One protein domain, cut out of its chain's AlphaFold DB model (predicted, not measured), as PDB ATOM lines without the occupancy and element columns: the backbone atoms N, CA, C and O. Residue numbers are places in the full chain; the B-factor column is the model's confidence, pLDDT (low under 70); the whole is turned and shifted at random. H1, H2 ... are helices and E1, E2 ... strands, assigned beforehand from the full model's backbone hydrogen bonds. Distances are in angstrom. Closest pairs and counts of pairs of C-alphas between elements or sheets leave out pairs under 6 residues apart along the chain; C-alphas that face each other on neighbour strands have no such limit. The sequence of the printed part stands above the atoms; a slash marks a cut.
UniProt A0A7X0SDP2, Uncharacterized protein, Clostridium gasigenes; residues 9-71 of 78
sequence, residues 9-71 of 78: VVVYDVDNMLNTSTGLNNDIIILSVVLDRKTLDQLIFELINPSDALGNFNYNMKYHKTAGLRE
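What this domain is: This is residues 9 to 71 of the 78 residues of an uncharacterized protein of Clostridium gasigenes (UniProt A0A7X0SDP2). A long, slender hairpin of two strands, E1 and E2, makes the longest axis; the short strand E3 runs alongside E2 in the half away from the hairpin's turn, and two small helices, H1 just after the end of E2 and H2 before E3, lie on the way between these strands. Residues 46 to 52 stick out, and after E3 the last stretch folds back on itself through a short pairing of residues 63 to 64 with 68 to 69. The printed part has 63 residues with named elements in the order E1, E2, H1, H2, E3. The sheet runs E1, E2, E3, antiparallel throughout, and the class is mixed, helices and strands. The whole is loose and elongated, with a radius of gyration of the C-alphas of 14.5 A and spans of 45 by 25 by 17 A.

How they stand to each other: Start with E1, residues 9 to 19, and look across to E2, residues 24 to 36: they form a hairpin, antiparallel at 162 degrees between their directions. Look for N 9 and O 35, within hydrogen-bond range at 2.8 A, and near the turn N 19 and O 24, also at 2.8 A. H1, residues 37 to 41, follows E2 with no residue between; it is not on the sheet, and it is apart from E1, only just, at 8.4 A. H2, residues 50 to 54, is apart from H1. It only grazes the sheet, with residue 54, and is only just on it, with 5 pairs of C-alphas within 10 A. E3, residues 58 to 61, is an edge strand, antiparallel to the inner strand E2 at 154 degrees; the C-alphas of Val 33 and Tyr 59 face each other at 4.1 A, and N 60 and O 32 are within hydrogen-bond range at 2.8 A. In H1 and H2 every O i to N i+4 pair is within hydrogen-bond range.

Where its parts are: Find C-alpha 9 at (23.260, 35.294, 30.232); from there E1 runs 29.6 A to C-alpha 19 at (28.868, 24.587, 57.217). E2 returns over 35.5 A from Leu 24 to Asp 36. H1, Arg 37 to Asp 41, measures 6.0 A, and H2, Pro 50 to Leu 54, measures 6.2 A. E3, Asn 58 to Met 61, covers 10.1 A and ends at C-alpha 61, (17.973, 36.250, 45.969).

The domain as a whole: The two C-alphas farthest apart, those of Thr 22 and Gln 42, are 44.8 A from each other. The printed part has no cut. No link is long: E1 to E2, E2 to H1 and H2 to E3 are tight, and H1 to H2, with 8 residues, is short. The mean pLDDT of the printed part is 93.7, and no printed residue is under 70.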
ATOM      1  N   VAL A   9      22.150  35.792  29.413       93.44
ATOM      2  CA  VAL A   9      23.260  35.294  30.232       93.44
ATOM      3  C   VAL A   9      22.708  34.894  31.588       93.44
ATOM      4  O   VAL A   9      21.928  35.633  32.182       93.44
ATOM      5  N   VAL A  10      23.116  33.732  32.089       95.88
ATOM      6  CA  VAL A  10      22.791  33.312  33.452       95.88
ATOM      7  C   VAL A  10      24.010  33.517  34.327       95.88
ATOM      8  O   VAL A  10      25.096  33.044  33.996       95.88
ATOM      9  N   VAL A  11      23.821  34.242  35.423       96.06
ATOM     10  CA  VAL A  11      24.874  34.581  36.375       96.06
ATOM     11  C   VAL A  11      24.516  33.986  37.727       96.06
ATOM     12  O   VAL A  11      23.392  34.147  38.208       96.06
ATOM     13  N   TYR A  12      25.490  33.311  38.329       97.56
ATOM     14  CA  TYR A  12      25.428  32.838  39.702       97.56
ATOM     15  C   TYR A  12      26.526  33.543  40.493       97.56
ATOM     16  O   TYR A  12      27.695  33.450  40.121       97.56
ATOM     17  N   ASP A  13      26.141  34.241  41.556       96.12
ATOM     18  CA  ASP A  13      27.075  34.706  42.574       96.12
ATOM     19  C   ASP A  13      27.217  33.609  43.626       96.12
ATOM     20  O   ASP A  13      26.214  33.114  44.160       96.12
ATOM     21  N   VAL A  14      28.456  33.192  43.860       96.62
ATOM     22  CA  VAL A  14      28.799  32.038  44.685       96.62
ATOM     23  C   VAL A  14      29.668  32.514  45.831       96.62
ATOM     24  O   VAL A  14      30.713  33.122  45.610       96.62
ATOM     25  N   ASP A  15      29.244  32.191  47.046       94.94
ATOM     26  CA  ASP A  15      29.981  32.487  48.268       94.94
ATOM     27  C   ASP A  15      30.473  31.193  48.920       94.94
ATOM     28  O   ASP A  15      29.840  30.142  48.806       94.94
ATOM     29  N   ASN A  16      31.597  31.270  49.624       94.69
ATOM     30  CA  ASN A  16      32.202  30.139  50.312       94.69
ATOM     31  C   ASN A  16      31.900  30.244  51.814       94.69
ATOM     32  O   ASN A  16      32.568  30.967  52.553       94.69
ATOM     33  N   MET A  17      30.875  29.526  52.276       90.19
ATOM     34  CA  MET A  17      30.399  29.599  53.661       90.19
ATOM     35  C   MET A  17      30.733  28.342  54.465       90.19
ATOM     36  O   MET A  17      30.578  27.215  53.996       90.19
ATOM     37  N   LEU A  18      31.121  28.535  55.729       90.69
ATOM     38  CA  LEU A  18      31.328  27.445  56.682       90.69
ATOM     39  C   LEU A  18      30.001  26.749  57.011       90.69
ATOM     40  O   LEU A  18      29.088  27.345  57.587       90.69
ATOM     41  N   ASN A  19      29.927  25.453  56.730       88.44
ATOM     42  CA  ASN A  19      28.868  24.587  57.217       88.44
ATOM     43  C   ASN A  19      29.164  24.189  58.667       88.44
ATOM     44  O   ASN A  19      30.040  23.371  58.942       88.44
ATOM     45  N   THR A  20      28.413  24.750  59.612       87.81
ATOM     46  CA  THR A  20      28.615  24.521  61.052       87.81
ATOM     47  C   THR A  20      28.334  23.086  61.500       87.81
ATOM     48  O   THR A  20      28.811  22.690  62.561       87.81
ATOM     49  N   SER A  21      27.596  22.296  60.713       89.69
ATOM     50  CA  SER A  21      27.304  20.892  61.022       89.69
ATOM     51  C   SER A  21      28.446  19.952  60.632       89.69
ATOM     52  O   SER A  21      28.626  18.921  61.273       89.69
ATOM     53  N   THR A  22      29.209  20.283  59.584       91.44
ATOM     54  CA  THR A  22      30.321  19.448  59.084       91.44
ATOM     55  C   THR A  22      31.701  20.035  59.381       91.44
ATOM     56  O   THR A  22      32.691  19.311  59.320       91.44
ATOM     57  N   GLY A  23      31.781  21.330  59.697       93.19
ATOM     58  CA  GLY A  23      33.033  22.066  59.879       93.19
ATOM     59  C   GLY A  23      33.774  22.381  58.575       93.19
ATOM     60  O   GLY A  23      34.914  22.835  58.632       93.19
ATOM     61  N   LEU A  24      33.158  22.135  57.415       94.62
ATOM     62  CA  LEU A  24      33.754  22.360  56.095       94.62
ATOM     63  C   LEU A  24      33.130  23.574  55.411       94.62
ATOM     64  O   LEU A  24      31.949  23.859  55.606       94.62
ATOM     65  N   ASN A  25      33.904  24.261  54.575       93.06
ATOM     66  CA  ASN A  25      33.357  25.310  53.726       93.06
ATOM     67  C   ASN A  25      32.669  24.709  52.500       93.06
ATOM     68  O   ASN A  25      33.214  23.808  51.862       93.06
ATOM     69  N   ASN A  26      31.506  25.253  52.161       92.75
ATOM     70  CA  ASN A  26      30.733  24.894  50.985       92.75
ATOM     71  C   ASN A  26      30.505  26.132  50.119       92.75
ATOM     72  O   ASN A  26      30.216  27.212  50.634       92.75
ATOM     73  N   ASP A  27      30.571  25.932  48.808       95.88
ATOM     74  CA  ASP A  27      30.139  26.926  47.836       95.88
ATOM     75  C   ASP A  27      28.610  26.934  47.783       95.88
ATOM     76  O   ASP A  27      27.981  25.918  47.475       95.88
ATOM     77  N   ILE A  28      28.014  28.078  48.100       95.50
ATOM     78  CA  ILE A  28      26.571  28.304  48.050       95.50
ATOM     79  C   ILE A  28      26.255  29.405  47.044       95.50
ATOM     80  O   ILE A  28      27.011  30.359  46.886       95.50
ATOM     81  N   ILE A  29      25.111  29.301  46.374       97.62
ATOM     82  CA  ILE A  29      24.643  30.358  45.472       97.62
ATOM     83  C   ILE A  29      23.873  31.376  46.305       97.62
ATOM     84  O   ILE A  29      22.895  31.018  46.957       97.62
ATOM     85  N   ILE A  30      24.294  32.638  46.279       96.62
ATOM     86  CA  ILE A  30      23.655  33.736  47.030       96.62
ATOM     87  C   ILE A  30      22.825  34.668  46.137       96.62
ATOM     88  O   ILE A  30      21.896  35.325  46.612       96.62
ATOM     89  N   LEU A  31      23.107  34.672  44.833       96.94
ATOM     90  CA  LEU A  31      22.301  35.313  43.800       96.94
ATOM     91  C   LEU A  31      22.315  34.435  42.553       96.94
ATOM     92  O   LEU A  31      23.361  33.972  42.107       96.94
ATOM     93  N   SER A  32      21.149  34.247  41.955       97.81
ATOM     94  CA  SER A  32      21.009  33.585  40.668       97.81
ATOM     95  C   SER A  32      20.115  34.426  39.775       97.81
ATOM     96  O   SER A  32      18.949  34.600  40.107       97.81
ATOM     97  N   VAL A  33      20.604  34.899  38.631       97.31
ATOM     98  CA  VAL A  33      19.854  35.822  37.763       97.31
ATOM     99  C   VAL A  33      20.023  35.494  36.283       97.31
ATOM    100  O   VAL A  33      21.105  35.115  35.836       97.31
ATOM    101  N   VAL A  34      18.946  35.656  35.514       96.81
ATOM    102  CA  VAL A  34      18.982  35.679  34.048       96.81
ATOM    103  C   VAL A  34      18.975  37.130  33.587       96.81
ATOM    104  O   VAL A  34      17.985  37.835  33.765       96.81
ATOM    105  N   LEU A  35      20.066  37.559  32.965       94.38
ATOM    106  CA  LEU A  35      20.189  38.863  32.329       94.38
ATOM    107  C   LEU A  35      19.857  38.719  30.847       94.38
ATOM    108  O   LEU A  35      20.570  38.023  30.126       94.38
ATOM    109  N   ASP A  36      18.790  39.366  30.386       94.25
ATOM    110  CA  ASP A  36      18.498  39.483  28.961       94.25
ATOM    111  C   ASP A  36      18.933  40.848  28.418       94.25
ATOM    112  O   ASP A  36      18.879  41.870  29.108       94.25
ATOM    113  N   ARG A  37      19.384  40.859  27.162       92.69
ATOM    114  CA  ARG A  37      19.932  42.058  26.521       92.69
ATOM    115  C   ARG A  37      18.921  43.200  26.446       92.69
ATOM    116  O   ARG A  37      19.290  44.344  26.677       92.69
ATOM    117  N   LYS A  38      17.650  42.897  26.177       93.50
ATOM    118  CA  LYS A  38      16.600  43.912  26.033       93.50
ATOM    119  C   LYS A  38      16.387  44.681  27.337       93.50
ATOM    120  O   LYS A  38      16.319  45.904  27.299       93.50
ATOM    121  N   THR A  39      16.285  43.982  28.463       93.75
ATOM    122  CA  THR A  39      16.135  44.612  29.780       93.75
ATOM    123  C   THR A  39      17.395  45.387  30.156       93.75
ATOM    124  O   THR A  39      17.298  46.519  30.620       93.75
ATOM    125  N   LEU A  40      18.581  44.822  29.898       93.00
ATOM    126  CA  LEU A  40      19.862  45.469  30.191       93.00
ATOM    127  C   LEU A  40      20.040  46.792  29.426       93.00
ATOM    128  O   LEU A  40      20.453  47.786  30.017       93.00
ATOM    129  N   ASP A  41      19.682  46.822  28.141       93.50
ATOM    130  CA  ASP A  41      19.804  48.004  27.277       93.50
ATOM    131  C   ASP A  41      18.828  49.137  27.669       93.50
ATOM    132  O   ASP A  41      19.011  50.284  27.265       93.50
ATOM    133  N   GLN A  42      17.790  48.840  28.462       93.31
ATOM    134  CA  GLN A  42      16.839  49.832  28.983       93.31
ATOM    135  C   GLN A  42      17.294  50.478  30.299       93.31
ATOM    136  O   GLN A  42      16.683  51.449  30.750       93.31
ATOM    137  N   LEU A  43      18.344  49.951  30.931       93.00
ATOM    138  CA  LEU A  43      18.837  50.468  32.199       93.00
ATOM    139  C   LEU A  43      19.617  51.774  32.008       93.00
ATOM    140  O   LEU A  43      20.517  51.878  31.178       93.00
ATOM    141  N   ILE A  44      19.325  52.760  32.855       92.50
ATOM    142  CA  ILE A  44      20.098  54.003  32.938       92.50
ATOM    143  C   ILE A  44      21.180  53.815  34.005       92.50
ATOM    144  O   ILE A  44      20.957  54.098  35.181       92.50
ATOM    145  N   PHE A  45      22.353  53.323  33.600       90.38
ATOM    146  CA  PHE A  45      23.444  52.957  34.518       90.38
ATOM    147  C   PHE A  45      23.936  54.101  35.418       90.38
ATOM    148  O   PHE A  45      24.428  53.844  36.511       90.38
ATOM    149  N   GLU A  46      23.782  55.358  34.998       92.94
ATOM    150  CA  GLU A  46      24.197  56.536  35.775       92.94
ATOM    151  C   GLU A  46      23.326  56.790  37.016       92.94
ATOM    152  O   GLU A  46      23.778  57.419  37.969       92.94
ATOM    153  N   LEU A  47      22.078  56.311  37.008       90.50
ATOM    154  CA  LEU A  47      21.070  56.596  38.039       90.50
ATOM    155  C   LEU A  47      20.524  55.328  38.705       90.50
ATOM    156  O   LEU A  47      19.561  55.390  39.470       90.50
ATOM    157  N   ILE A  48      21.104  54.170  38.397       91.88
ATOM    158  CA  ILE A  48      20.545  52.885  38.791       91.88
ATOM    159  C   ILE A  48      20.894  52.513  40.232       91.88
ATOM    160  O   ILE A  48      22.049  52.567  40.652       91.88
ATOM    161  N   ASN A  49      19.895  52.046  40.978       92.69
ATOM    162  CA  ASN A  49      20.123  51.260  42.183       92.69
ATOM    163  C   ASN A  49      20.151  49.763  41.802       92.69
ATOM    164  O   ASN A  49      19.166  49.280  41.243       92.69
ATOM    165  N   PRO A  50      21.228  49.009  42.096       89.19
ATOM    166  CA  PRO A  50      21.330  47.598  41.711       89.19
ATOM    167  C   PRO A  50      20.225  46.703  42.288       89.19
ATOM    168  O   PRO A  50      19.737  45.813  41.595       89.19
ATOM    169  N   SER A  51      19.806  46.945  43.531       88.25
ATOM    170  CA  SER A  51      18.749  46.163  44.178       88.25
ATOM    171  C   SER A  51      17.398  46.386  43.503       88.25
ATOM    172  O   SER A  51      16.669  45.424  43.274       88.25
ATOM    173  N   ASP A  52      17.091  47.632  43.132       91.31
ATOM    174  CA  ASP A  52      15.860  47.956  42.402       91.31
ATOM    175  C   ASP A  52      15.913  47.398  40.971       91.31
ATOM    176  O   ASP A  52      14.929  46.864  40.461       91.31
ATOM    177  N   ALA A  53      17.086  47.453  40.334       93.88
ATOM    178  CA  ALA A  53      17.305  46.959  38.980       93.88
ATOM    179  C   ALA A  53      17.144  45.447  38.838       93.88
ATOM    180  O   ALA A  53      16.616  44.991  37.823       93.88
ATOM    181  N   LEU A  54      17.578  44.676  39.841       93.81
ATOM    182  CA  LEU A  54      17.392  43.224  39.876       93.81
ATOM    183  C   LEU A  54      15.914  42.844  39.735       93.81
ATOM    184  O   LEU A  54      15.613  41.843  39.094       93.81
ATOM    185  N   GLY A  55      15.000  43.686  40.233       93.69
ATOM    186  CA  GLY A  55      13.552  43.533  40.075       93.69
ATOM    187  C   GLY A  55      13.061  43.441  38.626       93.69
ATOM    188  O   GLY A  55      11.980  42.908  38.392       93.69
ATOM    189  N   ASN A  56      13.851  43.914  37.658       94.62
ATOM    190  CA  ASN A  56      13.519  43.838  36.234       94.62
ATOM    191  C   ASN A  56      13.890  42.491  35.595       94.62
ATOM    192  O   ASN A  56      13.478  42.218  34.470       94.62
ATOM    193  N   PHE A  57      14.669  41.658  36.284       95.25
ATOM    194  CA  PHE A  57      15.168  40.387  35.769       95.25
ATOM    195  C   PHE A  57      14.486  39.198  36.449       95.25
ATOM    196  O   PHE A  57      13.899  39.314  37.522       95.25
ATOM    197  N   ASN A  58      14.590  38.013  35.845       95.88
ATOM    198  CA  ASN A  58      14.263  36.775  36.546       95.88
ATOM    199  C   ASN A  58      15.434  36.427  37.473       95.88
ATOM    200  O   ASN A  58      16.513  36.078  36.984       95.88
ATOM    201  N   TYR A  59      15.241  36.550  38.786       96.88
ATOM    202  CA  TYR A  59      16.284  36.298  39.775       96.88
ATOM    203  C   TYR A  59      15.755  35.571  41.013       96.88
ATOM    204  O   TYR A  59      14.611  35.744  41.426       96.88
ATOM    205  N   ASN A  60      16.647  34.814  41.643       97.25
ATOM    206  CA  ASN A  60      16.508  34.322  43.001       97.25
ATOM    207  C   ASN A  60      17.562  35.018  43.864       97.25
ATOM    208  O   ASN A  60      18.757  34.947  43.575       97.25
ATOM    209  N   MET A  61      17.119  35.680  44.928       95.69
ATOM    210  CA  MET A  61      17.973  36.250  45.969       95.69
ATOM    211  C   MET A  61      17.209  36.225  47.287       95.69
ATOM    212  O   MET A  61      15.994  36.432  47.320       95.69
ATOM    213  N   LYS A  62      17.921  35.997  48.388       95.44
ATOM    214  CA  LYS A  62      17.330  36.004  49.722       95.44
ATOM    215  C   LYS A  62      18.217  36.783  50.675       95.44
ATOM    216  O   LYS A  62      19.342  36.381  50.945       95.44
ATOM    217  N   TYR A  63      17.682  37.880  51.204       93.75
ATOM    218  CA  TYR A  63      18.367  38.727  52.174       93.75
ATOM    219  C   TYR A  63      17.616  38.763  53.507       93.75
ATOM    220  O   TYR A  63      16.394  38.920  53.564       93.75
ATOM    221  N   HIS A  64      18.364  38.649  54.598       93.25
ATOM    222  CA  HIS A  64      17.872  38.792  55.959       93.25
ATOM    223  C   HIS A  64      18.646  39.884  56.686       93.25
ATOM    224  O   HIS A  64      19.870  39.848  56.759       93.25
ATOM    225  N   LYS A  65      17.923  40.808  57.326       92.19
ATOM    226  CA  LYS A  65      18.514  41.968  58.014       92.19
ATOM    227  C   LYS A  65      19.592  41.599  59.044       92.19
ATOM    228  O   LYS A  65      20.522  42.369  59.239       92.19
ATOM    229  N   THR A  66      19.461  40.449  59.704       93.81
ATOM    230  CA  THR A  66      20.394  39.979  60.742       93.81
ATOM    231  C   THR A  66      21.375  38.912  60.263       93.81
ATOM    232  O   THR A  66      22.328  38.625  60.976       93.81
ATOM    233  N   ALA A  67      21.143  38.304  59.096       87.69
ATOM    234  CA  ALA A  67      21.896  37.137  58.629       87.69
ATOM    235  C   ALA A  67      22.473  37.293  57.214       87.69
ATOM    236  O   ALA A  67      23.009  36.326  56.682       87.69
ATOM    237  N   GLY A  68      22.357  38.481  56.616       91.50
ATOM    238  CA  GLY A  68      22.900  38.786  55.298       91.50
ATOM    239  C   GLY A  68      22.204  38.034  54.165       91.50
ATOM    240  O   GLY A  68      21.013  37.709  54.248       91.50
ATOM    241  N   LEU A  69      22.958  37.792  53.092       93.56
ATOM    242  CA  LEU A  69      22.532  36.961  51.971       93.56
ATOM    243  C   LEU A  69      22.486  35.490  52.383       93.56
ATOM    244  O   LEU A  69      23.242  35.035  53.241       93.56
ATOM    245  N   ARG A  70      21.554  34.752  51.793       94.50
ATOM    246  CA  ARG A  70      21.341  33.335  52.067       94.50
ATOM    247  C   ARG A  70      21.399  32.546  50.782       94.50
ATOM    248  O   ARG A  70      21.105  33.073  49.716       94.50
ATOM    249  N   GLU A  71      21.688  31.265  50.952       95.56
ATOM    250  CA  GLU A  71      21.595  30.276  49.893       95.56
ATOM    251  C   GLU A  71      20.233  30.340  49.184       95.56
ATOM    252  O   GLU A  71      19.173  30.429  49.824       95.56
TER     253      GLU A  71